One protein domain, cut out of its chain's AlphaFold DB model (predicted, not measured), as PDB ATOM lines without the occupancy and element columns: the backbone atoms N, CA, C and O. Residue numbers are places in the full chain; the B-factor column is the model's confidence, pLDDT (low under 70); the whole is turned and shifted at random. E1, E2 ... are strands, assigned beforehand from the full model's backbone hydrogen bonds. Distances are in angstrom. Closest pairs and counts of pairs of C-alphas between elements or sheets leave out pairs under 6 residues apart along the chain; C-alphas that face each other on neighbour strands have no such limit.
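Overview. This is residues 191 to 281 of the 281 residues of an uncharacterized protein of Spirulina sp. SIO3F2 (UniProt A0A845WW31). A small sandwich, only partly face to face: the hairpin E1 and E2 covers part of one face of a twisted sheet of five strands, E4 to E8, its strands crossing theirs at 41 degrees. The short strand E3 lies on the way from the hairpin to edge strand E4. The printed part has 91 residues, with eight named strands, E1 to E8, and no named helix: all strand. The large sheet, order E4, E5, E6, E7, E8, is an antiparallel meander, each strand the neighbour of the one before. The whole is compact, radius of gyration of the C-alphas 13.7 A, spanning 38 by 31 by 22 A.

Arrangement. E1, residues 191 to 197, and E2, residues 204 to 210, are an antiparallel hairpin, with N 193 and O 208 2.8 A apart. E3, residues 214 to 216, pairs with no named strand. E4, residues 218 to 222, and E5, residues 227 to 233, form a hairpin, with N 220 and O 229 2.9 A apart. E6, residues 241 to 249, forms hairpins with E5, N 230 to O 244 2.9 A, and with E7, residues 254 to 263, N 243 to O 261 2.9 A. E8, residues 277 to 280, forms a hairpin with E7, N 260 to O 279 2.9 A. The closest C-alphas of E1 and E7 are Glu 192 and Leu 257, 5.7 A apart; those of E3 and E5 are Gly 216 and Gly 232, 6.0 A. E2 and E5 are apart.

Along the chain. E1 begins at C-alpha 191, (106.762, 127.483, 170.793), and is 17.6 A long; E2 is 17.4 A, E5 20.0 A and E6 25.9 A. E7, 26.4 A, bends by 56 degrees at residue 258. E8 ends at C-alpha 280, (105.261, 132.180, 156.819).

Size, cuts and confidence. The C-alphas farthest apart, Asp 200 and Lys 224, are 42.4 A apart. The printed part has no cut. The link E7 to E8, residues 264 to 276, is long. Low pLDDT, under 70, falls at residues 196 to 205, 209 to 213, 234 to 239 and 268 to 269.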
ATOM      1  N   PHE A 191     106.513 127.285 172.219       82.88
ATOM      2  CA  PHE A 191     106.762 127.483 170.793       82.88
ATOM      3  C   PHE A 191     105.490 127.262 169.985       82.88
ATOM      4  O   PHE A 191     104.723 126.339 170.245       82.88
ATOM      5  N   GLU A 192     105.305 128.092 168.962       85.94
ATOM      6  CA  GLU A 192     104.345 127.816 167.895       85.94
ATOM      7  C   GLU A 192     104.887 126.692 167.018       85.94
ATOM      8  O   GLU A 192     105.996 126.781 166.498       85.94
ATOM      9  N   ARG A 193     104.111 125.636 166.816       80.81
ATOM     10  CA  ARG A 193     104.495 124.518 165.959       80.81
ATOM     11  C   ARG A 193     103.447 124.330 164.880       80.81
ATOM     12  O   ARG A 193     102.254 124.498 165.111       80.81
ATOM     13  N   VAL A 194     103.909 123.967 163.691       80.88
ATOM     14  CA  VAL A 194     103.019 123.493 162.636       80.88
ATOM     15  C   VAL A 194     102.672 122.040 162.936       80.88
ATOM     16  O   VAL A 194     103.565 121.193 162.996       80.88
ATOM     17  N   GLN A 195     101.385 121.761 163.127       73.81
ATOM     18  CA  GLN A 195     100.857 120.404 163.149       73.81
ATOM     19  C   GLN A 195     100.169 120.087 161.822       73.81
ATOM     20  O   GLN A 195      99.390 120.876 161.280       73.81
ATOM     21  N   TRP A 196     100.462 118.893 161.312       66.50
ATOM     22  CA  TRP A 196      99.754 118.308 160.185       66.50
ATOM     23  C   TRP A 196      98.506 117.619 160.725       66.50
ATOM     24  O   TRP A 196      98.588 116.505 161.242       66.50
ATOM     25  N   GLN A 197      97.350 118.271 160.621       62.28
ATOM     26  CA  GLN A 197      96.094 117.584 160.889       62.28
ATOM     27  C   GLN A 197      95.668 116.866 159.608       62.28
ATOM     28  O   GLN A 197      95.357 117.493 158.596       62.28
ATOM     29  N   ALA A 198      95.685 115.532 159.648       49.09
ATOM     30  CA  ALA A 198      95.134 114.698 158.589       49.09
ATOM     31  C   ALA A 198      93.599 114.788 158.624       49.09
ATOM     32  O   ALA A 198      92.919 113.927 159.183       49.09
ATOM     33  N   LEU A 199      93.059 115.864 158.065       42.84
ATOM     34  CA  LEU A 199      91.647 116.000 157.737       42.84
ATOM     35  C   LEU A 199      91.559 115.847 156.223       42.84
ATOM     36  O   LEU A 199      91.935 116.761 155.506       42.84
ATOM     37  N   ASP A 200      91.160 114.649 155.776       46.78
ATOM     38  CA  ASP A 200      90.892 114.298 154.374       46.78
ATOM     39  C   ASP A 200      91.955 114.761 153.340       46.78
ATOM     40  O   ASP A 200      93.119 114.977 153.666       46.78
ATOM     41  N   GLU A 201      91.627 114.750 152.043       45.91
ATOM     42  CA  GLU A 201      92.578 114.947 150.927       45.91
ATOM     43  C   GLU A 201      93.203 116.360 150.877       45.91
ATOM     44  O   GLU A 201      94.033 116.650 150.012       45.91
ATOM     45  N   HIS A 202      92.843 117.235 151.818       48.62
ATOM     46  CA  HIS A 202      93.335 118.598 151.930       48.62
ATOM     47  C   HIS A 202      94.066 118.758 153.262       48.62
ATOM     48  O   HIS A 202      93.476 119.160 154.255       48.62
ATOM     49  N   ASN A 203      95.370 118.472 153.283       56.59
ATOM     50  CA  ASN A 203      96.220 118.725 154.451       56.59
ATOM     51  C   ASN A 203      96.026 120.172 154.956       56.59
ATOM     52  O   ASN A 203      96.510 121.116 154.324       56.59
ATOM     53  N   ILE A 204      95.329 120.356 156.084       57.22
ATOM     54  CA  ILE A 204      95.189 121.661 156.736       57.22
ATOM     55  C   ILE A 204      96.380 121.847 157.675       57.22
ATOM     56  O   ILE A 204      96.666 121.011 158.530       57.22
ATOM     57  N   ILE A 205      97.071 122.971 157.508       66.62
ATOM     58  CA  ILE A 205      98.163 123.394 158.380       66.62
ATOM     59  C   ILE A 205      97.545 124.155 159.547       66.62
ATOM     60  O   ILE A 205      97.010 125.250 159.358       66.62
ATOM     61  N   VAL A 206      97.621 123.581 160.746       70.00
ATOM     62  CA  VAL A 206      97.211 124.260 161.979       70.00
ATOM     63  C   VAL A 206      98.466 124.671 162.739       70.00
ATOM     64  O   VAL A 206      99.400 123.886 162.903       70.00
ATOM     65  N   LEU A 207      98.502 125.931 163.172       73.38
ATOM     66  CA  LEU A 207      99.487 126.390 164.142       73.38
ATOM     67  C   LEU A 207      98.963 126.071 165.528       73.38
ATOM     68  O   LEU A 207      97.943 126.619 165.947       73.38
ATOM     69  N   GLU A 208      99.685 125.230 166.244       72.38
ATOM     70  CA  GLU A 208      99.377 124.928 167.628       72.38
ATOM     71  C   GLU A 208     100.485 125.479 168.516       72.38
ATOM     72  O   GLU A 208     101.676 125.380 168.216       72.38
ATOM     73  N   THR A 209     100.081 126.119 169.607       65.44
ATOM     74  CA  THR A 209     100.990 126.486 170.689       65.44
ATOM     75  C   THR A 209     100.693 125.517 171.816       65.44
ATOM     76  O   THR A 209      99.733 125.711 172.556       65.44
ATOM     77  N   GLU A 210     101.463 124.439 171.896       60.75
ATOM     78  CA  GLU A 210     101.299 123.441 172.950       60.75
ATOM     79  C   GLU A 210     102.461 123.507 173.939       60.75
ATOM     80  O   GLU A 210     103.597 123.829 173.584       60.75
ATOM     81  N   GLU A 211     102.175 123.135 175.186       56.28
ATOM     82  CA  GLU A 211     103.196 122.560 176.049       56.28
ATOM     83  C   GLU A 211     103.500 121.165 175.492       56.28
ATOM     84  O   GLU A 211     102.705 120.239 175.651       56.28
ATOM     85  N   PRO A 212     104.640 121.014 174.803       61.00
ATOM     86  CA  PRO A 212     105.875 121.181 175.548       61.00
ATOM     87  C   PRO A 212     106.975 121.984 174.840       61.00
ATOM     88  O   PRO A 212     107.073 122.038 173.614       61.00
ATOM     89  N   SER A 213     107.895 122.507 175.654       69.94
ATOM     90  CA  SER A 213     109.097 123.257 175.271       69.94
ATOM     91  C   SER A 213     110.165 122.446 174.518       69.94
ATOM     92  O   SER A 213     111.334 122.837 174.487       69.94
ATOM     93  N   PHE A 214     109.783 121.309 173.927       82.94
ATOM     94  CA  PHE A 214     110.682 120.421 173.206       82.94
ATOM     95  C   PHE A 214     110.718 120.740 171.719       82.94
ATOM     96  O   PHE A 214     109.684 120.763 171.047       82.94
ATOM     97  N   LEU A 215     111.926 120.876 171.182       84.38
ATOM     98  CA  LEU A 215     112.169 120.937 169.748       84.38
ATOM     99  C   LEU A 215     113.241 119.911 169.393       84.38
ATOM    100  O   LEU A 215     114.287 119.825 170.035       84.38
ATOM    101  N   GLY A 216     112.958 119.103 168.376       81.81
ATOM    102  CA  GLY A 216     113.901 118.121 167.858       81.81
ATOM    103  C   GLY A 216     114.755 118.721 166.750       81.81
ATOM    104  O   GLY A 216     114.223 119.373 165.850       81.81
ATOM    105  N   GLY A 217     116.060 118.463 166.787       84.12
ATOM    106  CA  GLY A 217     116.960 118.759 165.678       84.12
ATOM    107  C   GLY A 217     118.238 119.496 166.061       84.12
ATOM    108  O   GLY A 217     118.596 119.657 167.226       84.12
ATOM    109  N   ILE A 218     118.954 119.928 165.028       84.62
ATOM    110  CA  ILE A 218     120.137 120.777 165.121       84.62
ATOM    111  C   ILE A 218     119.668 122.224 165.124       84.62
ATOM    112  O   ILE A 218     118.935 122.645 164.230       84.62
ATOM    113  N   ARG A 219     120.112 122.992 166.110       89.06
ATOM    114  CA  ARG A 219     119.754 124.400 166.251       89.06
ATOM    115  C   ARG A 219     120.905 125.320 165.872       89.06
ATOM    116  O   ARG A 219     122.071 124.981 166.068       89.06
ATOM    117  N   THR A 220     120.566 126.521 165.431       90.88
ATOM    118  CA  THR A 220     121.471 127.673 165.382       90.88
ATOM    119  C   THR A 220     120.762 128.875 165.987       90.88
ATOM    120  O   THR A 220     119.570 129.071 165.756       90.88
ATOM    121  N   TYR A 221     121.481 129.677 166.768       89.94
ATOM    122  CA  TYR A 221     120.931 130.874 167.398       89.94
ATOM    123  C   TYR A 221     121.772 132.092 167.022       89.94
ATOM    124  O   TYR A 221     122.988 132.073 167.201       89.94
ATOM    125  N   ASP A 222     121.127 133.128 166.489       92.50
ATOM    126  CA  ASP A 222     121.730 134.444 166.284       92.50
ATOM    127  C   ASP A 222     121.356 135.335 167.479       92.50
ATOM    128  O   ASP A 222     120.192 135.731 167.580       92.50
ATOM    129  N   PRO A 223     122.293 135.664 168.387       85.81
ATOM    130  CA  PRO A 223     121.998 136.475 169.567       85.81
ATOM    131  C   PRO A 223     121.720 137.944 169.245       85.81
ATOM    132  O   PRO A 223     121.027 138.618 170.004       85.81
ATOM    133  N   LYS A 224     122.237 138.456 168.124       89.44
ATOM    134  CA  LYS A 224     122.041 139.854 167.739       89.44
ATOM    135  C   LYS A 224     120.621 140.061 167.231       89.44
ATOM    136  O   LYS A 224     119.940 140.991 167.656       89.44
ATOM    137  N   GLU A 225     120.191 139.179 166.339       93.31
ATOM    138  CA  GLU A 225     118.847 139.232 165.771       93.31
ATOM    139  C   GLU A 225     117.831 138.478 166.644       93.31
ATOM    140  O   GLU A 225     116.635 138.603 166.429       93.31
ATOM    141  N   LYS A 226     118.275 137.723 167.657       93.81
ATOM    142  CA  LYS A 226     117.463 136.840 168.519       93.81
ATOM    143  C   LYS A 226     116.629 135.834 167.723       93.81
ATOM    144  O   LYS A 226     115.464 135.564 168.038       93.81
ATOM    145  N   ILE A 227     117.250 135.283 166.685       95.19
ATOM    146  CA  ILE A 227     116.642 134.310 165.780       95.19
ATOM    147  C   ILE A 227     117.111 132.915 166.172       95.19
ATOM    148  O   ILE A 227     118.308 132.630 166.158       95.19
ATOM    149  N   LEU A 228     116.160 132.029 166.455       93.25
ATOM    150  CA  LEU A 228     116.408 130.604 166.649       93.25
ATOM    151  C   LEU A 228     115.985 129.852 165.388       93.25
ATOM    152  O   LEU A 228     114.839 129.942 164.956       93.25
ATOM    153  N   GLN A 229     116.899 129.097 164.797       94.38
ATOM    154  CA  GLN A 229     116.612 128.201 163.682       94.38
ATOM    155  C   GLN A 229     116.810 126.768 164.130       94.38
ATOM    156  O   GLN A 229     117.769 126.468 164.838       94.38
ATOM    157  N   ILE A 230     115.914 125.887 163.702       90.44
ATOM    158  CA  ILE A 230     115.956 124.469 164.042       90.44
ATOM    159  C   ILE A 230     115.783 123.655 162.784       90.44
ATOM    160  O   ILE A 230     114.914 123.928 161.953       90.44
ATOM    161  N   TYR A 231     116.627 122.645 162.681       88.19
ATOM    162  CA  TYR A 231     116.658 121.706 161.593       88.19
ATOM    163  C   TYR A 231     116.523 120.271 162.100       88.19
ATOM    164  O   TYR A 231     117.445 119.736 162.717       88.19
ATOM    165  N   GLY A 232     115.397 119.630 161.800       82.69
ATOM    166  CA  GLY A 232     115.188 118.200 162.028       82.69
ATOM    167  C   GLY A 232     115.498 117.384 160.773       82.69
ATOM    168  O   GLY A 232     115.113 117.784 159.674       82.69
ATOM    169  N   LYS A 233     116.160 116.228 160.920       73.88
ATOM    170  CA  LYS A 233     116.370 115.246 159.836       73.88
ATOM    171  C   LYS A 233     115.608 113.960 160.117       73.88
ATOM    172  O   LYS A 233     115.623 113.490 161.246       73.88
ATOM    173  N   GLY A 234     115.049 113.306 159.103       61.97
ATOM    174  CA  GLY A 234     114.415 111.993 159.286       61.97
ATOM    175  C   GLY A 234     115.384 110.909 159.790       61.97
ATOM    176  O   GLY A 234     115.022 110.115 160.655       61.97
ATOM    177  N   SER A 235     116.630 110.875 159.287       59.53
ATOM    178  CA  SER A 235     117.704 109.941 159.702       59.53
ATOM    179  C   SER A 235     119.041 110.208 158.964       59.53
ATOM    180  O   SER A 235     119.172 111.191 158.233       59.53
ATOM    181  N   GLY A 236     120.076 109.383 159.197       57.56
ATOM    182  CA  GLY A 236     121.394 109.438 158.532       57.56
ATOM    183  C   GLY A 236     121.296 109.572 157.012       57.56
ATOM    184  O   GLY A 236     120.472 108.907 156.405       57.56
ATOM    185  N   GLY A 237     122.087 110.454 156.386       53.66
ATOM    186  CA  GLY A 237     122.053 110.709 154.931       53.66
ATOM    187  C   GLY A 237     120.702 111.175 154.355       53.66
ATOM    188  O   GLY A 237     120.645 111.551 153.187       53.66
ATOM    189  N   ALA A 238     119.639 111.166 155.159       57.81
ATOM    190  CA  ALA A 238     118.284 111.427 154.741       57.81
ATOM    191  C   ALA A 238     118.083 112.917 154.476       57.81
ATOM    192  O   ALA A 238     118.705 113.792 155.095       57.81
ATOM    193  N   VAL A 239     117.242 113.162 153.481       66.69
ATOM    194  CA  VAL A 239     117.019 114.464 152.842       66.69
ATOM    195  C   VAL A 239     115.618 114.991 153.142       66.69
ATOM    196  O   VAL A 239     115.235 116.059 152.664       66.69
ATOM    197  N   ASP A 240     114.866 114.238 153.934       81.94
ATOM    198  CA  ASP A 240     113.589 114.606 154.500       81.94
ATOM    199  C   ASP A 240     113.784 115.246 155.877       81.94
ATOM    200  O   ASP A 240     114.775 115.018 156.585       81.94
ATOM    201  N   GLY A 241     112.831 116.089 156.246       86.12
ATOM    202  CA  GLY A 241     112.812 116.731 157.546       86.12
ATOM    203  C   GLY A 241     112.210 118.121 157.508       86.12
ATOM    204  O   GLY A 241     111.477 118.492 156.587       86.12
ATOM    205  N   ASP A 242     112.568 118.895 158.521       87.44
ATOM    206  CA  ASP A 242     111.869 120.116 158.886       87.44
ATOM    207  C   ASP A 242     112.850 121.250 159.119       87.44
ATOM    208  O   ASP A 242     113.878 121.076 159.775       87.44
ATOM    209  N   PHE A 243     112.495 122.435 158.642       91.12
ATOM    210  CA  PHE A 243     113.161 123.674 159.005       91.12
ATOM    211  C   PHE A 243     112.153 124.603 159.665       91.12
ATOM    212  O   PHE A 243     111.087 124.870 159.113       91.12
ATOM    213  N   SER A 244     112.508 125.115 160.837       92.62
ATOM    214  CA  SER A 244     111.725 126.122 161.550       92.62
ATOM    215  C   SER A 244     112.603 127.321 161.875       92.62
ATOM    216  O   SER A 244     113.725 127.156 162.358       92.62
ATOM    217  N   LYS A 245     112.086 128.527 161.645       95.31
ATOM    218  CA  LYS A 245     112.723 129.784 162.042       95.31
ATOM    219  C   LYS A 245     111.813 130.525 163.003       95.31
ATOM    220  O   LYS A 245     110.675 130.846 162.664       95.31
ATOM    221  N   TYR A 246     112.358 130.856 164.160       94.44
ATOM    222  CA  TYR A 246     111.686 131.578 165.219       94.44
ATOM    223  C   TYR A 246     112.384 132.898 165.512       94.44
ATOM    224  O   TYR A 246     113.604 133.012 165.387       94.44
ATOM    225  N   GLN A 247     111.609 133.871 165.968       95.38
ATOM    226  CA  GLN A 247     112.093 135.170 166.415       95.38
ATOM    227  C   GLN A 247     111.586 135.439 167.822       95.38
ATOM    228  O   GLN A 247     110.392 135.302 168.091       95.38
ATOM    229  N   TRP A 248     112.480 135.852 168.713       93.44
ATOM    230  CA  TRP A 248     112.067 136.329 170.026       93.44
ATOM    231  C   TRP A 248     111.216 137.600 169.899       93.44
ATOM    232  O   TRP A 248     111.648 138.572 169.272       93.44
ATOM    233  N   SER A 249     110.033 137.601 170.516       91.50
ATOM    234  CA  SER A 249     109.166 138.772 170.645       91.50
ATOM    235  C   SER A 249     109.268 139.343 172.053       91.50
ATOM    236  O   SER A 249     108.846 138.712 173.018       91.50
ATOM    237  N   GLU A 250     109.766 140.576 172.176       90.06
ATOM    238  CA  GLU A 250     109.785 141.287 173.464       90.06
ATOM    239  C   GLU A 250     108.379 141.632 173.969       90.06
ATOM    240  O   GLU A 250     108.175 141.804 175.166       90.06
ATOM    241  N   VAL A 251     107.394 141.748 173.077       90.44
ATOM    242  CA  VAL A 251     106.017 142.067 173.477       90.44
ATOM    243  C   VAL A 251     105.334 140.832 174.049       90.44
ATOM    244  O   VAL A 251     104.683 140.907 175.086       90.44
ATOM    245  N   GLU A 252     105.502 139.689 173.386       87.00
ATOM    246  CA  GLU A 252     104.829 138.443 173.764       87.00
ATOM    247  C   GLU A 252     105.663 137.569 174.708       87.00
ATOM    248  O   GLU A 252     105.162 136.562 175.197       87.00
ATOM    249  N   GLN A 253     106.921 137.949 174.963       87.25
ATOM    250  CA  GLN A 253     107.863 137.225 175.825       87.25
ATOM    251  C   GLN A 253     107.986 135.740 175.444       87.25
ATOM    252  O   GLN A 253     108.075 134.857 176.297       87.25
ATOM    253  N   ARG A 254     107.971 135.467 174.135       88.62
ATOM    254  CA  ARG A 254     108.050 134.119 173.562       88.62
ATOM    255  C   ARG A 254     108.677 134.143 172.175       88.62
ATOM    256  O   ARG A 254     108.775 135.193 171.535       88.62
ATOM    257  N   PHE A 255     109.066 132.967 171.697       90.38
ATOM    258  CA  PHE A 255     109.497 132.783 170.318       90.38
ATOM    259  C   PHE A 255     108.287 132.620 169.398       90.38
ATOM    260  O   PHE A 255     107.432 131.761 169.607       90.38
ATOM    261  N   ILE A 256     108.235 133.461 168.373       91.81
ATOM    262  CA  ILE A 256     107.204 133.465 167.341       91.81
ATOM    263  C   ILE A 256     107.726 132.712 166.129       91.81
ATOM    264  O   ILE A 256     108.848 132.981 165.687       91.81
ATOM    265  N   LEU A 257     106.929 131.797 165.580       92.62
ATOM    266  CA  LEU A 257     107.289 131.114 164.344       92.62
ATOM    267  C   LEU A 257     107.178 132.110 163.185       92.62
ATOM    268  O   LEU A 257     106.114 132.668 162.921       92.62
ATOM    269  N   LEU A 258     108.294 132.342 162.499       94.56
ATOM    270  CA  LEU A 258     108.346 133.179 161.300       94.56
ATOM    271  C   LEU A 258     108.191 132.358 160.029       94.56
ATOM    272  O   LEU A 258     107.640 132.842 159.046       94.56
ATOM    273  N   GLU A 259     108.736 131.145 160.029       94.50
ATOM    274  CA  GLU A 259     108.867 130.338 158.824       94.50
ATOM    275  C   GLU A 259     108.929 128.860 159.190       94.50
ATOM    276  O   GLU A 259     109.721 128.468 160.052       94.50
ATOM    277  N   TYR A 260     108.135 128.042 158.508       91.81
ATOM    278  CA  TYR A 260     108.239 126.591 158.575       91.81
ATOM    279  C   TYR A 260     108.263 126.002 157.171       91.81
ATOM    280  O   TYR A 260     107.462 126.358 156.297       91.81
ATOM    281  N   ARG A 261     109.210 125.093 156.962       91.44
ATOM    282  CA  ARG A 261     109.395 124.350 155.722       91.44
ATOM    283  C   ARG A 261     109.477 122.873 156.040       91.44
ATOM    284  O   ARG A 261     110.096 122.482 157.028       91.44
ATOM    285  N   HIS A 262     108.922 122.068 155.152       88.19
ATOM    286  CA  HIS A 262     108.954 120.623 155.268       88.19
ATOM    287  C   HIS A 262     109.251 120.018 153.910       88.19
ATOM    288  O   HIS A 262     108.768 120.495 152.878       88.19
ATOM    289  N   LYS A 263     110.021 118.940 153.920       85.69
ATOM    290  CA  LYS A 263     110.216 118.107 152.746       85.69
ATOM    291  C   LYS A 263     110.143 116.650 153.154       85.69
ATOM    292  O   LYS A 263     110.867 116.217 154.046       85.69
ATOM    293  N   SER A 264     109.316 115.899 152.442       83.12
ATOM    294  CA  SER A 264     109.321 114.445 152.467       83.12
ATOM    295  C   SER A 264     110.151 113.903 151.296       83.12
ATOM    296  O   SER A 264     110.259 114.534 150.242       83.12
ATOM    297  N   GLY A 265     110.756 112.729 151.483       78.50
ATOM    298  CA  GLY A 265     111.526 112.039 150.445       78.50
ATOM    299  C   GLY A 265     113.014 112.410 150.364       78.50
ATOM    300  O   GLY A 265     113.518 113.289 151.062       78.50
ATOM    301  N   TYR A 266     113.731 111.694 149.493       75.88
ATOM    302  CA  TYR A 266     115.200 111.694 149.428       75.88
ATOM    303  C   TYR A 266     115.795 112.504 148.265       75.88
ATOM    304  O   TYR A 266     117.007 112.499 148.065       75.88
ATOM    305  N   ASP A 267     114.973 113.199 147.484       78.12
ATOM    306  CA  ASP A 267     115.453 113.999 146.353       78.12
ATOM    307  C   ASP A 267     116.152 115.284 146.838       78.12
ATOM    308  O   ASP A 267     115.903 115.719 147.956       78.12
ATOM    309  N   PRO A 268     117.038 115.938 146.068       69.25
ATOM    310  CA  PRO A 268     117.541 117.269 146.425       69.25
ATOM    311  C   PRO A 268     116.394 118.306 146.510       69.25
ATOM    312  O   PRO A 268     115.355 118.122 145.877       69.25
ATOM    313  N   PRO A 269     116.546 119.416 147.262       66.56
ATOM    314  CA  PRO A 269     117.768 119.908 147.900       66.56
ATOM    315  C   PRO A 269     118.056 119.274 149.266       66.56
ATOM    316  O   PRO A 269     117.151 118.796 149.950       66.56
ATOM    317  N   PHE A 270     119.337 119.315 149.652       73.88
ATOM    318  CA  PHE A 270     119.847 118.884 150.962       73.88
ATOM    319  C   PHE A 270     119.845 120.012 152.002       73.88
ATOM    320  O   PHE A 270     119.903 119.732 153.197       73.88
ATOM    321  N   ASP A 271     119.817 121.275 151.555       83.19
ATOM    322  CA  ASP A 271     119.717 122.432 152.442       83.19
ATOM    323  C   ASP A 271     118.256 122.604 152.900       83.19
ATOM    324  O   ASP A 271     117.384 122.865 152.064       83.19
ATOM    325  N   PRO A 272     117.971 122.519 154.206       82.62
ATOM    326  CA  PRO A 272     116.618 122.635 154.764       82.62
ATOM    327  C   PRO A 272     115.966 123.986 154.497       82.62
ATOM    328  O   PRO A 272     114.745 124.098 154.403       82.62
ATOM    329  N   ARG A 273     116.783 125.026 154.305       85.31
ATOM    330  CA  ARG A 273     116.318 126.375 153.962       85.31
ATOM    331  C   ARG A 273     115.735 126.446 152.548       85.31
ATOM    332  O   ARG A 273     115.065 127.416 152.214       85.31
ATOM    333  N   GLN A 274     115.985 125.432 151.719       88.31
ATOM    334  CA  GLN A 274     115.461 125.316 150.356       88.31
ATOM    335  C   GLN A 274     114.239 124.392 150.266       88.31
ATOM    336  O   GLN A 274     113.711 124.189 149.173       88.31
ATOM    337  N   TYR A 275     113.785 123.816 151.383       89.25
ATOM    338  CA  TYR A 275     112.593 122.968 151.397       89.25
ATOM    339  C   TYR A 275     111.339 123.777 151.018       89.25
ATOM    340  O   TYR A 275     111.329 125.006 151.174       89.25
ATOM    341  N   PRO A 276     110.271 123.126 150.521       88.94
ATOM    342  CA  PRO A 276     108.991 123.780 150.280       88.94
ATOM    343  C   PRO A 276     108.508 124.582 151.494       88.94
ATOM    344  O   PRO A 276     108.511 124.090 152.623       88.94
ATOM    345  N   LEU A 277     108.112 125.833 151.248       90.06
ATOM    346  CA  LEU A 277     107.543 126.702 152.272       90.06
ATOM    347  C   LEU A 277     106.124 126.243 152.596       90.06
ATOM    348  O   LEU A 277     105.282 126.173 151.705       90.06
ATOM    349  N   ILE A 278     105.884 125.947 153.869       87.62
ATOM    350  CA  ILE A 278     104.589 125.489 154.378       87.62
ATOM    351  C   ILE A 278     103.887 126.624 155.124       87.62
ATOM    352  O   ILE A 278     102.686 126.817 154.971       87.62
ATOM    353  N   TYR A 279     104.637 127.413 155.893       88.50
ATOM    354  CA  TYR A 279     104.099 128.541 156.646       88.50
ATOM    355  C   TYR A 279     105.078 129.715 156.679       88.50
ATOM    356  O   TYR A 279     106.287 129.513 156.813       88.50
ATOM    357  N   GLN A 280     104.536 130.933 156.608       90.75
ATOM    358  CA  GLN A 280     105.261 132.180 156.819       90.75
ATOM    359  C   GLN A 280     104.344 133.225 157.467       90.75
ATOM    360  O   GLN A 280     103.176 133.331 157.085       90.75
ATOM    361  N   ARG A 281     104.883 133.977 158.431       87.12
ATOM    362  CA  ARG A 281     104.218 135.133 159.045       87.12
ATOM    363  C   ARG A 281     104.572 136.436 158.334       87.12
ATOM    364  O   ARG A 281     105.756 136.597 157.961       87.12
TER     365      ARG A 281